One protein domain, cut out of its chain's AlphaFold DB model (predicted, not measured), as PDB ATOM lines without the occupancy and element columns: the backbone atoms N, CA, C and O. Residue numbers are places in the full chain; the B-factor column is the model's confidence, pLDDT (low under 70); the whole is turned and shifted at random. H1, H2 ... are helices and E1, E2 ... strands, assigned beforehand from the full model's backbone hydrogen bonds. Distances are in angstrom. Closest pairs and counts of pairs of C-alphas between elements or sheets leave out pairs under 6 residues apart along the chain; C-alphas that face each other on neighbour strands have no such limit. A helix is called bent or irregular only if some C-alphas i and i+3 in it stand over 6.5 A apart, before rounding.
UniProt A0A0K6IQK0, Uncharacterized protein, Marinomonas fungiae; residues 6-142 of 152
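Overview. This is residues 6 to 142 of the 152 residues of an uncharacterized protein of Marinomonas fungiae (UniProt A0A0K6IQK0). A compact head, made of the two-strand hairpin E1 and E2, the kinked helix H2 with H1 packed on it, and the short H3, sits at one end of a very long bent helix, H4. Residues 108 to 142 of H4 stick out from the head as a free arm, which makes the length. The printed part has 137 residues, with four named helices and two named strands in the order H1 H2 E1 E2 H3 H4; the sheet is E1 - E2, antiparallel, and the class is mostly helix. The whole is only just loose, close to extended, with a radius of gyration of the C-alphas of 21.0 A, and spans 71 by 36 by 32 A.

Along the chain. E1 is residues 68 to 72, 13.1 A, and E2 is residues 79 to 83, 13.3 A. H2, residues 40 to 59, measures 15.5 A; it is irregular, with C-alphas 46 and 49 9.4 A apart, and has a kink of 117 degrees near residue 47. H1, residues 24 to 31, begins at C-alpha (-75.999, 147.747, 29.065), and H3 is residues 85 to 88. H4, residues 92 to 142, was assigned as one helix by its hydrogen bonds but is bent, with C-alphas 119 and 122 6.9 A apart: H4a, residues 92 to 119, measures 40.7 A, and H4b, residues 122 to 142, measures 30.5 A and ends at Ala 142, with C-alpha 142 at (-104.188, 183.205, 4.809).

Arrangement. E1 and E2 form an antiparallel hairpin at 151 degrees, with N 69 and O 82 2.8 A apart, within hydrogen-bond range. The closest C-alphas of H2 and E2, those of Arg 40 and Val 80, are 6.3 A apart. H1 and H2 touch, closest at the C-alphas of Pro 25 and Gly 54, 4.0 A. H4a touches H3 with residues 94 to 98 alone, closest at the C-alphas of His 87 and Asp 95, 4.7 A. H4a and H4b stand at a steep tilt of 46 degrees, and H4b touches no helix. Every O i to N i+4 pair is within hydrogen-bond range in H1, H4a and H4b, 11 of 16 are in H2, and H3 is too short for such a pair.

Size, cuts and confidence. The C-alphas farthest apart, those of Gly 90 and Glu 141, are 72.7 A apart. The printed part has no cut and no long link, and residues 6 to 23 hold no named element. Residues 141 to 142 have pLDDT under 70.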
ATOM      1  N   THR A   6     -63.403 141.530  34.475       92.44
ATOM      2  CA  THR A   6     -61.944 141.576  34.648       92.44
ATOM      3  C   THR A   6     -61.308 140.186  34.706       92.44
ATOM      4  O   THR A   6     -60.230 139.999  34.161       92.44
ATOM      5  N   ASN A   7     -61.986 139.198  35.300       91.75
ATOM      6  CA  ASN A   7     -61.491 137.818  35.336       91.75
ATOM      7  C   ASN A   7     -61.690 137.103  33.995       91.75
ATOM      8  O   ASN A   7     -60.906 136.231  33.644       91.75
ATOM      9  N   LEU A   8     -62.747 137.461  33.258       93.19
ATOM     10  CA  LEU A   8     -63.052 136.881  31.945       93.19
ATOM     11  C   LEU A   8     -62.137 137.428  30.841       93.19
ATOM     12  O   LEU A   8     -61.911 136.751  29.844       93.19
ATOM     13  N   PHE A   9     -61.608 138.640  31.023       95.12
ATOM     14  CA  PHE A   9     -60.752 139.327  30.058       95.12
ATOM     15  C   PHE A   9     -59.474 139.855  30.729       95.12
ATOM     16  O   PHE A   9     -59.291 141.070  30.805       95.12
ATOM     17  N   PRO A  10     -58.588 138.970  31.226       93.00
ATOM     18  CA  PRO A  10     -57.399 139.383  31.976       93.00
ATOM     19  C   PRO A  10     -56.413 140.200  31.130       93.00
ATOM     20  O   PRO A  10     -55.746 141.089  31.649       93.00
ATOM     21  N   GLU A  11     -56.369 139.937  29.824       95.00
ATOM     22  CA  GLU A  11     -55.465 140.612  28.885       95.00
ATOM     23  C   GLU A  11     -56.027 141.928  28.328       95.00
ATOM     24  O   GLU A  11     -55.323 142.668  27.638       95.00
ATOM     25  N   ALA A  12     -57.302 142.228  28.596       95.88
ATOM     26  CA  ALA A  12     -57.906 143.477  28.164       95.88
ATOM     27  C   ALA A  12     -57.476 144.628  29.094       95.88
ATOM     28  O   ALA A  12     -57.466 144.460  30.316       95.88
ATOM     29  N   PRO A  13     -57.200 145.831  28.558       95.25
ATOM     30  CA  PRO A  13     -56.936 147.004  29.387       95.25
ATOM     31  C   PRO A  13     -58.096 147.277  30.352       95.25
ATOM     32  O   PRO A  13     -59.263 147.188  29.961       95.25
ATOM     33  N   LEU A  14     -57.799 147.635  31.603       94.44
ATOM     34  CA  LEU A  14     -58.821 147.796  32.647       94.44
ATOM     35  C   LEU A  14     -59.881 148.842  32.272       94.44
ATOM     36  O   LEU A  14     -61.066 148.653  32.537       94.44
ATOM     37  N   GLU A  15     -59.476 149.917  31.604       94.31
ATOM     38  CA  GLU A  15     -60.349 150.978  31.102       94.31
ATOM     39  C   GLU A  15     -61.301 150.511  29.991       94.31
ATOM     40  O   GLU A  15     -62.371 151.091  29.799       94.31
ATOM     41  N   ALA A  16     -60.948 149.439  29.278       96.06
ATOM     42  CA  ALA A  16     -61.804 148.841  28.266       96.06
ATOM     43  C   ALA A  16     -62.889 147.936  28.866       96.06
ATOM     44  O   ALA A  16     -63.812 147.540  28.150       96.06
ATOM     45  N   ILE A  17     -62.814 147.612  30.159       96.19
ATOM     46  CA  ILE A  17     -63.756 146.719  30.832       96.19
ATOM     47  C   ILE A  17     -64.828 147.553  31.552       96.19
ATOM     48  O   ILE A  17     -64.528 148.263  32.513       96.19
ATOM     49  N   PRO A  18     -66.112 147.470  31.151       95.94
ATOM     50  CA  PRO A  18     -67.184 148.128  31.886       95.94
ATOM     51  C   PRO A  18     -67.251 147.613  33.331       95.94
ATOM     52  O   PRO A  18     -67.314 146.406  33.559       95.94
ATOM     53  N   THR A  19     -67.298 148.513  34.314       90.62
ATOM     54  CA  THR A  19     -67.310 148.148  35.747       90.62
ATOM     55  C   THR A  19     -68.707 148.180  36.373       90.62
ATOM     56  O   THR A  19     -68.983 147.458  37.332       90.62
ATOM     57  N   SER A  20     -69.626 148.982  35.824       88.19
ATOM     58  CA  SER A  20     -70.989 149.140  36.348       88.19
ATOM     59  C   SER A  20     -71.868 147.924  36.035       88.19
ATOM     60  O   SER A  20     -72.551 147.878  35.006       88.19
ATOM     61  N   LYS A  21     -71.873 146.948  36.952       79.56
ATOM     62  CA  LYS A  21     -72.729 145.754  36.892       79.56
ATOM     63  C   LYS A  21     -74.192 146.164  36.655       79.56
ATOM     64  O   LYS A  21     -74.725 147.013  37.362       79.56
ATOM     65  N   GLY A  22     -74.822 145.596  35.625       80.88
ATOM     66  CA  GLY A  22     -76.216 145.875  35.247       80.88
ATOM     67  C   GLY A  22     -76.417 146.978  34.199       80.88
ATOM     68  O   GLY A  22     -77.497 147.073  33.625       80.88
ATOM     69  N   LYS A  23     -75.396 147.785  33.873       94.19
ATOM     70  CA  LYS A  23     -75.483 148.712  32.730       94.19
ATOM     71  C   LYS A  23     -75.300 147.960  31.412       94.19
ATOM     72  O   LYS A  23     -74.544 146.993  31.342       94.19
ATOM     73  N   ALA A  24     -75.948 148.442  30.352       96.81
ATOM     74  CA  ALA A  24     -75.999 147.747  29.065       96.81
ATOM     75  C   ALA A  24     -74.622 147.296  28.514       96.81
ATOM     76  O   ALA A  24     -74.532 146.135  28.129       96.81
ATOM     77  N   PRO A  25     -73.534 148.100  28.528       97.50
ATOM     78  CA  PRO A  25     -72.219 147.643  28.062       97.50
ATOM     79  C   PRO A  25     -71.681 146.449  28.860       97.50
ATOM     80  O   PRO A  25     -71.163 145.505  28.277       97.50
ATOM     81  N   TYR A  26     -71.849 146.466  30.188       97.19
ATOM     82  CA  TYR A  26     -71.445 145.357  31.054       97.19
ATOM     83  C   TYR A  26     -72.209 144.084  30.691       97.19
ATOM     84  O   TYR A  26     -71.621 143.023  30.510       97.19
ATOM     85  N   VAL A  27     -73.536 144.191  30.588       96.88
ATOM     86  CA  VAL A  27     -74.407 143.037  30.341       96.88
ATOM     87  C   VAL A  27     -74.167 142.460  28.947       96.88
ATOM     88  O   VAL A  27     -74.004 141.252  28.827       96.88
ATOM     89  N   VAL A  28     -74.057 143.307  27.916       97.81
ATOM     90  CA  VAL A  28     -73.751 142.872  26.543       97.81
ATOM     91  C   VAL A  28     -72.409 142.144  26.491       97.81
ATOM     92  O   VAL A  28     -72.346 141.046  25.949       97.81
ATOM     93  N   LEU A  29     -71.345 142.719  27.068       97.69
ATOM     94  CA  LEU A  29     -70.025 142.085  27.039       97.69
ATOM     95  C   LEU A  29     -70.023 140.762  27.812       97.69
ATOM     96  O   LEU A  29     -69.444 139.787  27.349       97.69
ATOM     97  N   LYS A  30     -70.728 140.700  28.948       96.69
ATOM     98  CA  LYS A  30     -70.865 139.467  29.729       96.69
ATOM     99  C   LYS A  30     -71.592 138.367  28.955       96.69
ATOM    100  O   LYS A  30     -71.175 137.220  29.027       96.69
ATOM    101  N   MET A  31     -72.655 138.702  28.223       97.19
ATOM    102  CA  MET A  31     -73.396 137.735  27.400       97.19
ATOM    103  C   MET A  31     -72.605 137.250  26.180       97.19
ATOM    104  O   MET A  31     -72.948 136.225  25.616       97.19
ATOM    105  N   LEU A  32     -71.566 137.980  25.770       97.62
ATOM    106  CA  LEU A  32     -70.675 137.611  24.668       97.62
ATOM    107  C   LEU A  32     -69.391 136.901  25.134       97.62
ATOM    108  O   LEU A  32     -68.571 136.517  24.300       97.62
ATOM    109  N   ALA A  33     -69.175 136.776  26.446       96.31
ATOM    110  CA  ALA A  33     -67.903 136.331  27.013       96.31
ATOM    111  C   ALA A  33     -67.615 134.832  26.812       96.31
ATOM    112  O   ALA A  33     -66.476 134.412  26.975       96.31
ATOM    113  N   ASP A  34     -68.616 134.035  26.433       93.38
ATOM    114  CA  ASP A  34     -68.449 132.621  26.072       93.38
ATOM    115  C   ASP A  34     -67.990 132.411  24.612       93.38
ATOM    116  O   ASP A  34     -67.747 131.280  24.182       93.38
ATOM    117  N   GLY A  35     -67.883 133.498  23.834       94.62
ATOM    118  CA  GLY A  35     -67.492 133.479  22.424       94.62
ATOM    119  C   GLY A  35     -68.534 132.873  21.477       94.62
ATOM    120  O   GLY A  35     -68.259 132.745  20.279       94.62
ATOM    121  N   GLN A  36     -69.715 132.503  21.974       95.94
ATOM    122  CA  GLN A  36     -70.776 131.905  21.172       95.94
ATOM    123  C   GLN A  36     -71.543 132.960  20.370       95.94
ATOM    124  O   GLN A  36     -71.408 134.174  20.553       95.94
ATOM    125  N   LEU A  37     -72.345 132.479  19.418       96.44
ATOM    126  CA  LEU A  37     -73.269 133.328  18.676       96.44
ATOM    127  C   LEU A  37     -74.398 133.783  19.606       96.44
ATOM    128  O   LEU A  37     -75.137 132.960  20.133       96.44
ATOM    129  N   LEU A  38     -74.558 135.096  19.740       96.56
ATOM    130  CA  LEU A  38     -75.589 135.723  20.553       96.56
ATOM    131  C   LEU A  38     -76.699 136.301  19.674       96.56
ATOM    132  O   LEU A  38     -76.465 137.157  18.805       96.56
ATOM    133  N   GLU A  39     -77.932 135.879  19.935       95.00
ATOM    134  CA  GLU A  39     -79.108 136.441  19.285       95.00
ATOM    135  C   GLU A  39     -79.413 137.843  19.813       95.00
ATOM    136  O   GLU A  39     -79.414 138.119  21.013       95.00
ATOM    137  N   ARG A  40     -79.769 138.760  18.911       94.12
ATOM    138  CA  ARG A  40     -80.186 140.113  19.320       94.12
ATOM    139  C   ARG A  40     -81.497 140.110  20.108       94.12
ATOM    140  O   ARG A  40     -81.726 141.006  20.921       94.12
ATOM    141  N   ASP A  41     -82.339 139.103  19.903       93.44
ATOM    142  CA  ASP A  41     -83.580 138.941  20.661       93.44
ATOM    143  C   ASP A  41     -83.301 138.549  22.115       93.44
ATOM    144  O   ASP A  41     -84.023 138.982  23.008       93.44
ATOM    145  N   GLU A  42     -82.222 137.812  22.387       95.06
ATOM    146  CA  GLU A  42     -81.796 137.503  23.757       95.06
ATOM    147  C   GLU A  42     -81.347 138.768  24.486       95.06
ATOM    148  O   GLU A  42     -81.765 139.016  25.616       95.06
ATOM    149  N   LEU A  43     -80.601 139.643  23.807       95.19
ATOM    150  CA  LEU A  43     -80.277 140.968  24.338       95.19
ATOM    151  C   LEU A  43     -81.525 141.821  24.578       95.19
ATOM    152  O   LEU A  43     -81.604 142.522  25.584       95.19
ATOM    153  N   THR A  44     -82.503 141.762  23.674       95.19
ATOM    154  CA  THR A  44     -83.754 142.525  23.805       95.19
ATOM    155  C   THR A  44     -84.577 142.049  25.002       95.19
ATOM    156  O   THR A  44     -85.113 142.877  25.732       95.19
ATOM    157  N   LYS A  45     -84.611 140.740  25.275       96.25
ATOM    158  CA  LYS A  45     -85.270 140.182  26.468       96.25
ATOM    159  C   LYS A  45     -84.634 140.663  27.775       96.25
ATOM    160  O   LYS A  45     -85.348 140.873  28.747       96.25
ATOM    161  N   VAL A  46     -83.309 140.839  27.805       95.75
ATOM    162  CA  VAL A  46     -82.574 141.219  29.028       95.75
ATOM    163  C   VAL A  46     -82.501 142.737  29.229       95.75
ATOM    164  O   VAL A  46     -82.578 143.215  30.358       95.75
ATOM    165  N   LEU A  47     -82.326 143.511  28.156       94.88
ATOM    166  CA  LEU A  47     -81.996 144.943  28.213       94.88
ATOM    167  C   LEU A  47     -83.026 145.850  27.520       94.88
ATOM    168  O   LEU A  47     -82.831 147.071  27.475       94.88
ATOM    169  N   GLY A  48     -84.090 145.291  26.941       94.62
ATOM    170  CA  GLY A  48     -85.031 146.044  26.114       94.62
ATOM    171  C   GLY A  48     -84.312 146.703  24.939       94.62
ATOM    172  O   GLY A  48     -83.478 146.090  24.285       94.62
ATOM    173  N   GLU A  49     -84.564 147.980  24.674       90.94
ATOM    174  CA  GLU A  49     -83.914 148.691  23.563       90.94
ATOM    175  C   GLU A  49     -82.480 149.151  23.870       90.94
ATOM    176  O   GLU A  49     -81.711 149.474  22.957       90.94
ATOM    177  N   THR A  50     -82.089 149.146  25.150       94.88
ATOM    178  CA  THR A  50     -80.824 149.738  25.611       94.88
ATOM    179  C   THR A  50     -79.587 148.938  25.202       94.88
ATOM    180  O   THR A  50     -78.478 149.483  25.202       94.88
ATOM    181  N   TRP A  51     -79.742 147.676  24.775       95.62
ATOM    182  CA  TRP A  51     -78.614 146.869  24.296       95.62
ATOM    183  C   TRP A  51     -77.918 147.504  23.092       95.62
ATOM    184  O   TRP A  51     -76.705 147.357  22.958       95.62
ATOM    185  N   ARG A  52     -78.648 148.238  22.235       96.00
ATOM    186  CA  ARG A  52     -78.066 148.906  21.057       96.00
ATOM    187  C   ARG A  52     -77.029 149.936  21.478       96.00
ATOM    188  O   ARG A  52     -75.925 149.952  20.939       96.00
ATOM    189  N   TRP A  53     -77.370 150.737  22.484       96.50
ATOM    190  CA  TRP A  53     -76.450 151.696  23.081       96.50
ATOM    191  C   TRP A  53     -75.273 150.985  23.755       96.50
ATOM    192  O   TRP A  53     -74.124 151.356  23.529       96.50
ATOM    193  N   GLY A  54     -75.534 149.914  24.514       97.25
ATOM    194  CA  GLY A  54     -74.480 149.105  25.134       97.25
ATOM    195  C   GLY A  54     -73.462 148.573  24.119       97.25
ATOM    196  O   GLY A  54     -72.259 148.767  24.282       97.25
ATOM    197  N   LEU A  55     -73.950 147.974  23.031       97.69
ATOM    198  CA  LEU A  55     -73.133 147.464  21.933       97.69
ATOM    199  C   LEU A  55     -72.359 148.578  21.217       97.69
ATOM    200  O   LEU A  55     -71.192 148.394  20.873       97.69
ATOM    201  N   GLN A  56     -72.995 149.731  20.988       97.06
ATOM    202  CA  GLN A  56     -72.344 150.883  20.366       97.06
ATOM    203  C   GLN A  56     -71.175 151.386  21.216       97.06
ATOM    204  O   GLN A  56     -70.104 151.637  20.673       97.06
ATOM    205  N   GLN A  57     -71.356 151.480  22.536       97.75
ATOM    206  CA  GLN A  57     -70.294 151.906  23.447       97.75
ATOM    207  C   GLN A  57     -69.116 150.929  23.453       97.75
ATOM    208  O   GLN A  57     -67.968 151.365  23.433       97.75
ATOM    209  N   LEU A  58     -69.386 149.618  23.444       98.19
ATOM    210  CA  LEU A  58     -68.337 148.593  23.388       98.19
ATOM    211  C   LEU A  58     -67.514 148.679  22.097       98.19
ATOM    212  O   LEU A  58     -66.292 148.600  22.140       98.19
ATOM    213  N   ARG A  59     -68.178 148.878  20.954       98.12
ATOM    214  CA  ARG A  59     -67.522 149.040  19.645       98.12
ATOM    215  C   ARG A  59     -66.822 150.393  19.478       98.12
ATOM    216  O   ARG A  59     -66.015 150.549  18.563       98.12
ATOM    217  N   GLY A  60     -67.188 151.368  20.303       96.69
ATOM    218  CA  GLY A  60     -66.682 152.732  20.280       96.69
ATOM    219  C   GLY A  60     -65.373 152.915  21.042       96.69
ATOM    220  O   GLY A  60     -64.731 151.969  21.493       96.69
ATOM    221  N   ASP A  61     -64.984 154.173  21.183       95.50
ATOM    222  CA  ASP A  61     -63.779 154.598  21.895       95.50
ATOM    223  C   ASP A  61     -63.868 154.395  23.409       95.50
ATOM    224  O   ASP A  61     -62.878 154.007  24.025       95.50
ATOM    225  N   ARG A  62     -65.057 154.593  23.989       95.75
ATOM    226  CA  ARG A  62     -65.299 154.551  25.435       95.75
ATOM    227  C   ARG A  62     -64.760 153.302  26.128       95.75
ATOM    228  O   ARG A  62     -64.269 153.413  27.243       95.75
ATOM    229  N   PHE A  63     -64.884 152.137  25.495       96.88
ATOM    230  CA  PHE A  63     -64.426 150.857  26.045       96.88
ATOM    231  C   PHE A  63     -63.353 150.205  25.165       96.88
ATOM    232  O   PHE A  63     -63.254 148.982  25.078       96.88
ATOM    233  N   GLY A  64     -62.549 151.022  24.479       96.06
ATOM    234  CA  GLY A  64     -61.357 150.547  23.781       96.06
ATOM    235  C   GLY A  64     -61.635 149.669  22.559       96.06
ATOM    236  O   GLY A  64     -60.823 148.799  22.261       96.06
ATOM    237  N   TYR A  65     -62.739 149.894  21.843       98.31
ATOM    238  CA  TYR A  65     -63.035 149.282  20.542       98.31
ATOM    239  C   TYR A  65     -63.088 147.745  20.547       98.31
ATOM    240  O   TYR A  65     -62.350 147.089  19.813       98.31
ATOM    241  N   TRP A  66     -63.981 147.148  21.336       98.44
ATOM    242  CA  TRP A  66     -64.226 145.703  21.275       98.44
ATOM    243  C   TRP A  66     -64.659 145.276  19.869       98.44
ATOM    244  O   TRP A  66     -65.631 145.805  19.307       98.44
ATOM    245  N   LEU A  67     -63.957 144.296  19.295       98.56
ATOM    246  CA  LEU A  67     -64.300 143.746  17.995       98.56
ATOM    247  C   LEU A  67     -65.414 142.714  18.164       98.56
ATOM    248  O   LEU A  67     -65.207 141.587  18.601       98.56
ATOM    249  N   ILE A  68     -66.626 143.134  17.812       98.50
ATOM    250  CA  ILE A  68     -67.829 142.305  17.882       98.50
ATOM    251  C   ILE A  68     -68.397 142.190  16.477       98.50
ATOM    252  O   ILE A  68     -68.857 143.186  15.903       98.50
ATOM    253  N   HIS A  69     -68.407 140.982  15.931       97.81
ATOM    254  CA  HIS A  69     -68.907 140.692  14.594       97.81
ATOM    255  C   HIS A  69     -70.433 140.741  14.555       97.81
ATOM    256  O   HIS A  69     -71.118 140.445  15.531       97.81
ATOM    257  N   SER A  70     -70.987 141.158  13.417       96.19
ATOM    258  CA  SER A  70     -72.403 140.966  13.100       96.19
ATOM    259  C   SER A  70     -72.490 140.024  11.913       96.19
ATOM    260  O   SER A  70     -72.184 140.417  10.791       96.19
ATOM    261  N   ILE A  71     -72.864 138.779  12.183       95.81
ATOM    262  CA  ILE A  71     -72.829 137.689  11.209       95.81
ATOM    263  C   ILE A  71     -74.243 137.490  10.676       95.81
ATOM    264  O   ILE A  71     -75.201 137.369  11.443       95.81
ATOM    265  N   LYS A  72     -74.394 137.495   9.350       94.38
ATOM    266  CA  LYS A  72     -75.686 137.252   8.709       94.38
ATOM    267  C   LYS A  72     -76.028 135.772   8.824       94.38
ATOM    268  O   LYS A  72     -75.246 134.921   8.413       94.38
ATOM    269  N   LYS A  73     -77.217 135.482   9.339       90.88
ATOM    270  CA  LYS A  73     -77.752 134.125   9.340       90.88
ATOM    271  C   LYS A  73     -78.147 133.703   7.919       90.88
ATOM    272  O   LYS A  73     -78.756 134.510   7.204       90.88
ATOM    273  N   PRO A  74     -77.866 132.456   7.506       89.19
ATOM    274  CA  PRO A  74     -78.430 131.901   6.282       89.19
ATOM    275  C   PRO A  74     -79.955 132.052   6.282       89.19
ATOM    276  O   PRO A  74     -80.601 131.848   7.308       89.19
ATOM    277  N   ASN A  75     -80.526 132.449   5.144       89.31
ATOM    278  CA  ASN A  75     -81.975 132.595   4.945       89.31
ATOM    279  C   ASN A  75     -82.699 133.527   5.935       89.31
ATOM    280  O   ASN A  75     -83.915 133.454   6.079       89.31
ATOM    281  N   SER A  76     -81.981 134.442   6.590       88.38
ATOM    282  CA  SER A  76     -82.571 135.404   7.518       88.38
ATOM    283  C   SER A  76     -82.156 136.834   7.192       88.38
ATOM    284  O   SER A  76     -81.059 137.112   6.698       88.38
ATOM    285  N   ARG A  77     -83.067 137.769   7.477       86.50
ATOM    286  CA  ARG A  77     -82.793 139.214   7.445       86.50
ATOM    287  C   ARG A  77     -82.057 139.684   8.703       86.50
ATOM    288  O   ARG A  77     -81.537 140.796   8.717       86.50
ATOM    289  N   PHE A  78     -82.001 138.848   9.741       87.06
ATOM    290  CA  PHE A  78     -81.388 139.172  11.022       87.06
ATOM    291  C   PHE A  78     -79.930 138.706  11.096       87.06
ATOM    292  O   PHE A  78     -79.509 137.745  10.447       87.06
ATOM    293  N   THR A  79     -79.151 139.409  11.914       93.94
ATOM    294  CA  THR A  79     -77.749 139.086  12.203       93.94
ATOM    295  C   THR A  79     -77.595 138.666  13.653       93.94
ATOM    296  O   THR A  79     -78.186 139.306  14.526       93.94
ATOM    297  N   VAL A  80     -76.710 137.712  13.904       96.12
ATOM    298  CA  VAL A  80     -76.222 137.386  15.248       96.12
ATOM    299  C   VAL A  80     -74.975 138.187  15.578       96.12
ATOM    300  O   VAL A  80     -74.330 138.753  14.688       96.12
ATOM    301  N   LEU A  81     -74.664 138.279  16.864       97.69
ATOM    302  CA  LEU A  81     -73.447 138.897  17.369       97.69
ATOM    303  C   LEU A  81     -72.461 137.819  17.808       97.69
ATOM    304  O   LEU A  81     -72.874 136.768  18.272       97.69
ATOM    305  N   GLN A  82     -71.167 138.088  17.675       98.00
ATOM    306  CA  GLN A  82     -70.125 137.227  18.226       98.00
ATOM    307  C   GLN A  82     -68.926 138.078  18.625       98.00
ATOM    308  O   GLN A  82     -68.532 138.972  17.867       98.00
ATOM    309  N   LEU A  83     -68.354 137.822  19.798       98.38
ATOM    310  CA  LEU A  83     -67.079 138.421  20.175       98.38
ATOM    311  C   LEU A  83     -65.962 137.831  19.312       98.38
ATOM    312  O   LEU A  83     -65.955 136.632  19.047       98.38
ATOM    313  N   ASP A  84     -65.026 138.661  18.857       98.38
ATOM    314  CA  ASP A  84     -63.862 138.144  18.141       98.38
ATOM    315  C   ASP A  84     -63.046 137.205  19.054       98.38
ATOM    316  O   ASP A  84     -62.676 137.621  20.156       98.38
ATOM    317  N   PRO A  85     -62.734 135.965  18.623       97.69
ATOM    318  CA  PRO A  85     -62.030 134.989  19.454       97.69
ATOM    319  C   PRO A  85     -60.672 135.464  19.979       97.69
ATOM    320  O   PRO A  85     -60.221 134.987  21.016       97.69
ATOM    321  N   ARG A  86     -60.023 136.434  19.315       98.06
ATOM    322  CA  ARG A  86     -58.754 137.015  19.785       98.06
ATOM    323  C   ARG A  86     -58.865 137.634  21.177       98.06
ATOM    324  O   ARG A  86     -57.896 137.582  21.925       98.06
ATOM    325  N   HIS A  87     -60.040 138.142  21.551       97.88
ATOM    326  CA  HIS A  87     -60.310 138.677  22.890       97.88
ATOM    327  C   HIS A  87     -60.341 137.602  23.990       97.88
ATOM    328  O   HIS A  87     -60.212 137.926  25.166       97.88
ATOM    329  N   LEU A  88     -60.523 136.335  23.611       96.19
ATOM    330  CA  LEU A  88     -60.608 135.177  24.507       96.19
ATOM    331  C   LEU A  88     -59.354 134.290  24.431       96.19
ATOM    332  O   LEU A  88     -59.297 133.237  25.057       96.19
ATOM    333  N   SER A  89     -58.350 134.699  23.649       95.50
ATOM    334  CA  SER A  89     -57.156 133.895  23.360       95.50
ATOM    335  C   SER A  89     -56.173 133.779  24.531       95.50
ATOM    336  O   SER A  89     -55.302 132.913  24.502       95.50
ATOM    337  N   GLY A  90     -56.278 134.662  25.531       93.88
ATOM    338  CA  GLY A  90     -55.259 134.814  26.574       93.88
ATOM    339  C   GLY A  90     -53.962 135.470  26.081       93.88
ATOM    340  O   GLY A  90     -52.964 135.445  26.791       93.88
ATOM    341  N   ASP A  91     -53.958 136.056  24.878       97.19
ATOM    342  CA  ASP A  91     -52.814 136.773  24.310       97.19
ATOM    343  C   ASP A  91     -53.128 138.271  24.155       97.19
ATOM    344  O   ASP A  91     -53.903 138.688  23.285       97.19
ATOM    345  N   ALA A  92     -52.466 139.102  24.967       97.38
ATOM    346  CA  ALA A  92     -52.597 140.559  24.932       97.38
ATOM    347  C   ALA A  92     -52.314 141.175  23.553       97.38
ATOM    348  O   ALA A  92     -52.933 142.172  23.175       97.38
ATOM    349  N   LYS A  93     -51.401 140.598  22.758       98.00
ATOM    350  CA  LYS A  93     -51.104 141.113  21.411       98.00
ATOM    351  C   LYS A  93     -52.262 140.848  20.458       98.00
ATOM    352  O   LYS A  93     -52.549 141.693  19.607       98.00
ATOM    353  N   GLN A  94     -52.935 139.708  20.595       98.12
ATOM    354  CA  GLN A  94     -54.111 139.381  19.789       98.12
ATOM    355  C   GLN A  94     -55.314 140.247  20.168       98.12
ATOM    356  O   GLN A  94     -55.970 140.771  19.261       98.12
ATOM    357  N   ASP A  95     -55.561 140.470  21.465       98.31
ATOM    358  CA  ASP A  95     -56.591 141.407  21.942       98.31
ATOM    359  C   ASP A  95     -56.347 142.819  21.382       98.31
ATOM    360  O   ASP A  95     -57.218 143.399  20.724       98.31
ATOM    361  N   ALA A  96     -55.122 143.335  21.530       98.19
ATOM    362  CA  ALA A  96     -54.742 144.646  21.010       98.19
ATOM    363  C   ALA A  96     -54.904 144.739  19.481       98.19
ATOM    364  O   ALA A  96     -55.427 145.733  18.967       98.19
ATOM    365  N   ALA A  97     -54.508 143.700  18.737       98.50
ATOM    366  CA  ALA A  97     -54.671 143.654  17.287       98.50
ATOM    367  C   ALA A  97     -56.152 143.698  16.866       98.50
ATOM    368  O   ALA A  97     -56.505 144.437  15.941       98.50
ATOM    369  N   ALA A  98     -57.028 142.965  17.561       98.44
ATOM    370  CA  ALA A  98     -58.470 142.995  17.320       98.44
ATOM    371  C   ALA A  98     -59.061 144.394  17.568       98.44
ATOM    372  O   ALA A  98     -59.825 144.905  16.741       98.44
ATOM    373  N   ARG A  99     -58.639 145.072  18.645       98.31
ATOM    374  CA  ARG A  99     -59.062 146.451  18.955       98.31
ATOM    375  C   ARG A  99     -58.603 147.459  17.908       98.31
ATOM    376  O   ARG A  99     -59.378 148.323  17.487       98.31
ATOM    377  N   LEU A 100     -57.358 147.352  17.442       98.44
ATOM    378  CA  LEU A 100     -56.830 148.211  16.375       98.44
ATOM    379  C   LEU A 100     -57.608 148.024  15.068       98.44
ATOM    380  O   LEU A 100     -57.933 149.004  14.389       98.44
ATOM    381  N   GLU A 101     -57.961 146.783  14.733       98.50
ATOM    382  CA  GLU A 101     -58.797 146.473  13.577       98.50
ATOM    383  C   GLU A 101     -60.202 147.084  13.711       98.50
ATOM    384  O   GLU A 101     -60.679 147.741  12.777       98.50
ATOM    385  N   ALA A 102     -60.844 146.929  14.874       98.19
ATOM    386  CA  ALA A 102     -62.148 147.525  15.166       98.19
ATOM    387  C   ALA A 102     -62.113 149.053  15.038       98.19
ATOM    388  O   ALA A 102     -62.935 149.636  14.322       98.19
ATOM    389  N   ARG A 103     -61.108 149.705  15.641       98.44
ATOM    390  CA  ARG A 103     -60.892 151.154  15.537       98.44
ATOM    391  C   ARG A 103     -60.738 151.591  14.085       98.44
ATOM    392  O   ARG A 103     -61.397 152.541  13.657       98.44
ATOM    393  N   ARG A 104     -59.898 150.901  13.307       98.38
ATOM    394  CA  ARG A 104     -59.677 151.206  11.884       98.38
ATOM    395  C   ARG A 104     -60.979 151.113  11.089       98.38
ATOM    396  O   ARG A 104     -61.283 152.028  10.323       98.38
ATOM    397  N   LYS A 105     -61.756 150.038  11.273       97.56
ATOM    398  CA  LYS A 105     -63.057 149.854  10.605       97.56
ATOM    399  C   LYS A 105     -64.029 150.975  10.975       97.56
ATOM    400  O   LYS A 105     -64.595 151.594  10.077       97.56
ATOM    401  N   LEU A 106     -64.163 151.285  12.267       96.62
ATOM    402  CA  LEU A 106     -65.066 152.330  12.748       96.62
ATOM    403  C   LEU A 106     -64.709 153.704  12.172       96.62
ATOM    404  O   LEU A 106     -65.581 154.389  11.640       96.62
ATOM    405  N   LYS A 107     -63.433 154.106  12.228       97.50
ATOM    406  CA  LYS A 107     -63.001 155.416  11.714       97.50
ATOM    407  C   LYS A 107     -63.134 155.513  10.193       97.50
ATOM    408  O   LYS A 107     -63.526 156.564   9.697       97.50
ATOM    409  N   ARG A 108     -62.909 154.420   9.453       97.81
ATOM    410  CA  ARG A 108     -63.166 154.374   8.003       97.81
ATOM    411  C   ARG A 108     -64.646 154.592   7.680       97.81
ATOM    412  O   ARG A 108     -64.957 155.378   6.787       97.81
ATOM    413  N   THR A 109     -65.546 153.912   8.391       95.81
ATOM    414  CA  THR A 109     -66.995 154.077   8.203       95.81
ATOM    415  C   THR A 109     -67.441 155.485   8.583       95.81
ATOM    416  O   THR A 109     -68.092 156.139   7.777       95.81
ATOM    417  N   SER A 110     -67.003 155.990   9.739       94.38
ATOM    418  CA  SER A 110     -67.316 157.345  10.204       94.38
ATOM    419  C   SER A 110     -66.855 158.420   9.214       94.38
ATOM    420  O   SER A 110     -67.620 159.327   8.903       94.38
ATOM    421  N   HIS A 111     -65.656 158.286   8.636       97.25
ATOM    422  CA  HIS A 111     -65.190 159.186   7.580       97.25
ATOM    423  C   HIS A 111     -66.097 159.136   6.340       97.25
ATOM    424  O   HIS A 111     -66.496 160.173   5.818       97.25
ATOM    425  N   LYS A 112     -66.463 157.933   5.872       97.06
ATOM    426  CA  LYS A 112     -67.369 157.774   4.724       97.06
ATOM    427  C   LYS A 112     -68.735 158.416   4.987       97.06
ATOM    428  O   LYS A 112     -69.269 159.084   4.107       97.06
ATOM    429  N   GLU A 113     -69.296 158.212   6.176       95.31
ATOM    430  CA  GLU A 113     -70.573 158.804   6.586       95.31
ATOM    431  C   GLU A 113     -70.493 160.330   6.664       95.31
ATOM    432  O   GLU A 113     -71.391 160.997   6.158       95.31
ATOM    433  N   ALA A 114     -69.402 160.882   7.204       95.06
ATOM    434  CA  ALA A 114     -69.181 162.325   7.260       95.06
ATOM    435  C   ALA A 114     -69.114 162.954   5.858       95.06
ATOM    436  O   ALA A 114     -69.771 163.962   5.609       95.06
ATOM    437  N   VAL A 115     -68.400 162.325   4.918       96.31
ATOM    438  CA  VAL A 115     -68.335 162.786   3.518       96.31
ATOM    439  C   VAL A 115     -69.714 162.740   2.855       96.31
ATOM    440  O   VAL A 115     -70.138 163.712   2.237       96.31
ATOM    441  N   LEU A 116     -70.447 161.632   3.007       93.44
ATOM    442  CA  LEU A 116     -71.802 161.514   2.458       93.44
ATOM    443  C   LEU A 116     -72.768 162.525   3.085       93.44
ATOM    444  O   LEU A 116     -73.622 163.055   2.379       93.44
ATOM    445  N   GLY A 117     -72.639 162.794   4.386       93.81
ATOM    446  CA  GLY A 117     -73.391 163.831   5.087       93.81
ATOM    447  C   GLY A 117     -73.097 165.220   4.524       93.81
ATOM    448  O   GLY A 117     -74.030 165.932   4.169       93.81
ATOM    449  N   GLY A 118     -71.818 165.558   4.341       94.50
ATOM    450  CA  GLY A 118     -71.389 166.812   3.716       94.50
ATOM    451  C   GLY A 118     -71.971 167.001   2.312       94.50
ATOM    452  O   GLY A 118     -72.542 168.045   2.017       94.50
ATOM    453  N   ASN A 119     -71.947 165.955   1.482       94.31
ATOM    454  CA  ASN A 119     -72.517 165.993   0.129       94.31
ATOM    455  C   ASN A 119     -74.040 166.223   0.104       94.31
ATOM    456  O   ASN A 119     -74.574 166.647  -0.919       94.31
ATOM    457  N   ARG A 120     -74.757 165.935   1.200       93.56
ATOM    458  CA  ARG A 120     -76.209 166.165   1.311       93.56
ATOM    459  C   ARG A 120     -76.559 167.599   1.712       93.56
ATOM    460  O   ARG A 120     -77.704 167.995   1.512       93.56
ATOM    461  N   VAL A 121     -75.605 168.368   2.244       95.50
ATOM    462  CA  VAL A 121     -75.844 169.729   2.757       95.50
ATOM    463  C   VAL A 121     -76.417 170.671   1.692       95.50
ATOM    464  O   VAL A 121     -77.425 171.306   1.994       95.50
ATOM    465  N   PRO A 122     -75.880 170.755   0.455       95.88
ATOM    466  CA  PRO A 122     -76.408 171.695  -0.535       95.88
ATOM    467  C   PRO A 122     -77.874 171.427  -0.883       95.88
ATOM    468  O   PRO A 122     -78.687 172.343  -0.868       95.88
ATOM    469  N   LYS A 123     -78.230 170.155  -1.115       95.56
ATOM    470  CA  LYS A 123     -79.613 169.758  -1.401       95.56
ATOM    471  C   LYS A 123     -80.542 170.074  -0.224       95.56
ATOM    472  O   LYS A 123     -81.593 170.663  -0.436       95.56
ATOM    473  N   ALA A 124     -80.134 169.731   1.000       94.62
ATOM    474  CA  ALA A 124     -80.922 170.019   2.197       94.62
ATOM    475  C   ALA A 124     -81.139 171.528   2.403       94.62
ATOM    476  O   ALA A 124     -82.205 171.943   2.847       94.62
ATOM    477  N   TYR A 125     -80.150 172.357   2.054       97.00
ATOM    478  CA  TYR A 125     -80.273 173.812   2.106       97.00
ATOM    479  C   TYR A 125     -81.291 174.341   1.086       97.00
ATOM    480  O   TYR A 125     -82.130 175.165   1.443       97.00
ATOM    481  N   THR A 126     -81.276 173.837  -0.153       96.75
ATOM    482  CA  THR A 126     -82.286 174.182  -1.166       96.75
ATOM    483  C   THR A 126     -83.692 173.768  -0.730       96.75
ATOM    484  O   THR A 126     -84.591 174.602  -0.735       96.75
ATOM    485  N   GLU A 127     -83.870 172.523  -0.277       96.56
ATOM    486  CA  GLU A 127     -85.166 172.021   0.208       96.56
ATOM    487  C   GLU A 127     -85.682 172.845   1.405       96.56
ATOM    488  O   GLU A 127     -86.874 173.132   1.495       96.56
ATOM    489  N   MET A 128     -84.789 173.293   2.297       97.06
ATOM    490  CA  MET A 128     -85.137 174.199   3.397       97.06
ATOM    491  C   MET A 128     -85.615 175.568   2.888       97.06
ATOM    492  O   MET A 128     -86.606 176.091   3.397       97.06
ATOM    493  N   LEU A 129     -84.932 176.167   1.904       97.62
ATOM    494  CA  LEU A 129     -85.344 177.450   1.322       97.62
ATOM    495  C   LEU A 129     -86.709 177.350   0.631       97.62
ATOM    496  O   LEU A 129     -87.548 178.228   0.826       97.62
ATOM    497  N   GLU A 130     -86.947 176.281  -0.129       96.56
ATOM    498  CA  GLU A 130     -88.232 176.017  -0.789       96.56
ATOM    499  C   GLU A 130     -89.362 175.828   0.227       96.56
ATOM    500  O   GLU A 130     -90.416 176.455   0.104       96.56
ATOM    501  N   ALA A 131     -89.129 175.024   1.270       95.94
ATOM    502  CA  ALA A 131     -90.093 174.818   2.347       95.94
ATOM    503  C   ALA A 131     -90.419 176.127   3.082       95.94
ATOM    504  O   ALA A 131     -91.589 176.419   3.334       95.94
ATOM    505  N   ASN A 132     -89.406 176.951   3.369       96.06
ATOM    506  CA  ASN A 132     -89.604 178.262   3.985       96.06
ATOM    507  C   ASN A 132     -90.412 179.195   3.072       96.06
ATOM    508  O   ASN A 132     -91.351 179.836   3.536       96.06
ATOM    509  N   ALA A 133     -90.094 179.256   1.776       94.19
ATOM    510  CA  ALA A 133     -90.830 180.079   0.817       94.19
ATOM    511  C   ALA A 133     -92.307 179.659   0.714       94.19
ATOM    512  O   ALA A 133     -93.192 180.514   0.741       94.19
ATOM    513  N   ALA A 134     -92.581 178.351   0.652       93.31
ATOM    514  CA  ALA A 134     -93.941 177.815   0.635       93.31
ATOM    515  C   ALA A 134     -94.711 178.147   1.925       93.31
ATOM    516  O   ALA A 134     -95.870 178.555   1.860       93.31
ATOM    517  N   TYR A 135     -94.054 178.030   3.084       93.19
ATOM    518  CA  TYR A 135     -94.632 178.392   4.377       93.19
ATOM    519  C   TYR A 135     -95.026 179.876   4.438       93.19
ATOM    520  O   TYR A 135     -96.164 180.196   4.776       93.19
ATOM    521  N   PHE A 136     -94.128 180.788   4.046       91.69
ATOM    522  CA  PHE A 136     -94.423 182.226   4.051       91.69
ATOM    523  C   PHE A 136     -95.493 182.622   3.035       91.69
ATOM    524  O   PHE A 136     -96.326 183.475   3.336       91.69
ATOM    525  N   LYS A 137     -95.507 181.993   1.855       88.12
ATOM    526  CA  LYS A 137     -96.560 182.213   0.861       88.12
ATOM    527  C   LYS A 137     -97.935 181.842   1.422       88.12
ATOM    528  O   LYS A 137     -98.854 182.646   1.325       88.12
ATOM    529  N   ASN A 138     -98.047 180.679   2.062       86.00
ATOM    530  CA  ASN A 138     -99.300 180.226   2.666       86.00
ATOM    531  C   ASN A 138     -99.770 181.160   3.799       86.00
ATOM    532  O   ASN A 138    -100.945 181.500   3.867       86.00
ATOM    533  N   LEU A 139     -98.850 181.652   4.639       83.12
ATOM    534  CA  LEU A 139     -99.177 182.649   5.666       83.12
ATOM    535  C   LEU A 139     -99.688 183.975   5.077       83.12
ATOM    536  O   LEU A 139    -100.603 184.575   5.635       83.12
ATOM    537  N   GLY A 140     -99.105 184.437   3.968       71.69
ATOM    538  CA  GLY A 140     -99.548 185.652   3.278       71.69
ATOM    539  C   GLY A 140    -100.905 185.492   2.587       71.69
ATOM    540  O   GLY A 140    -101.718 186.410   2.624       71.69
ATOM    541  N   GLU A 141    -101.175 184.323   2.001       66.56
ATOM    542  CA  GLU A 141    -102.487 183.980   1.431       66.56
ATOM    543  C   GLU A 141    -103.564 183.914   2.529       66.56
ATOM    544  O   GLU A 141    -104.608 184.546   2.397       66.56
ATOM    545  N   ALA A 142    -103.271 183.277   3.667       61.59
ATOM    546  CA  ALA A 142    -104.188 183.205   4.809       61.59
ATOM    547  C   ALA A 142    -104.488 184.576   5.452       61.59
ATOM    548  O   ALA A 142    -105.596 184.795   5.937       61.59
TER     549      ALA A 142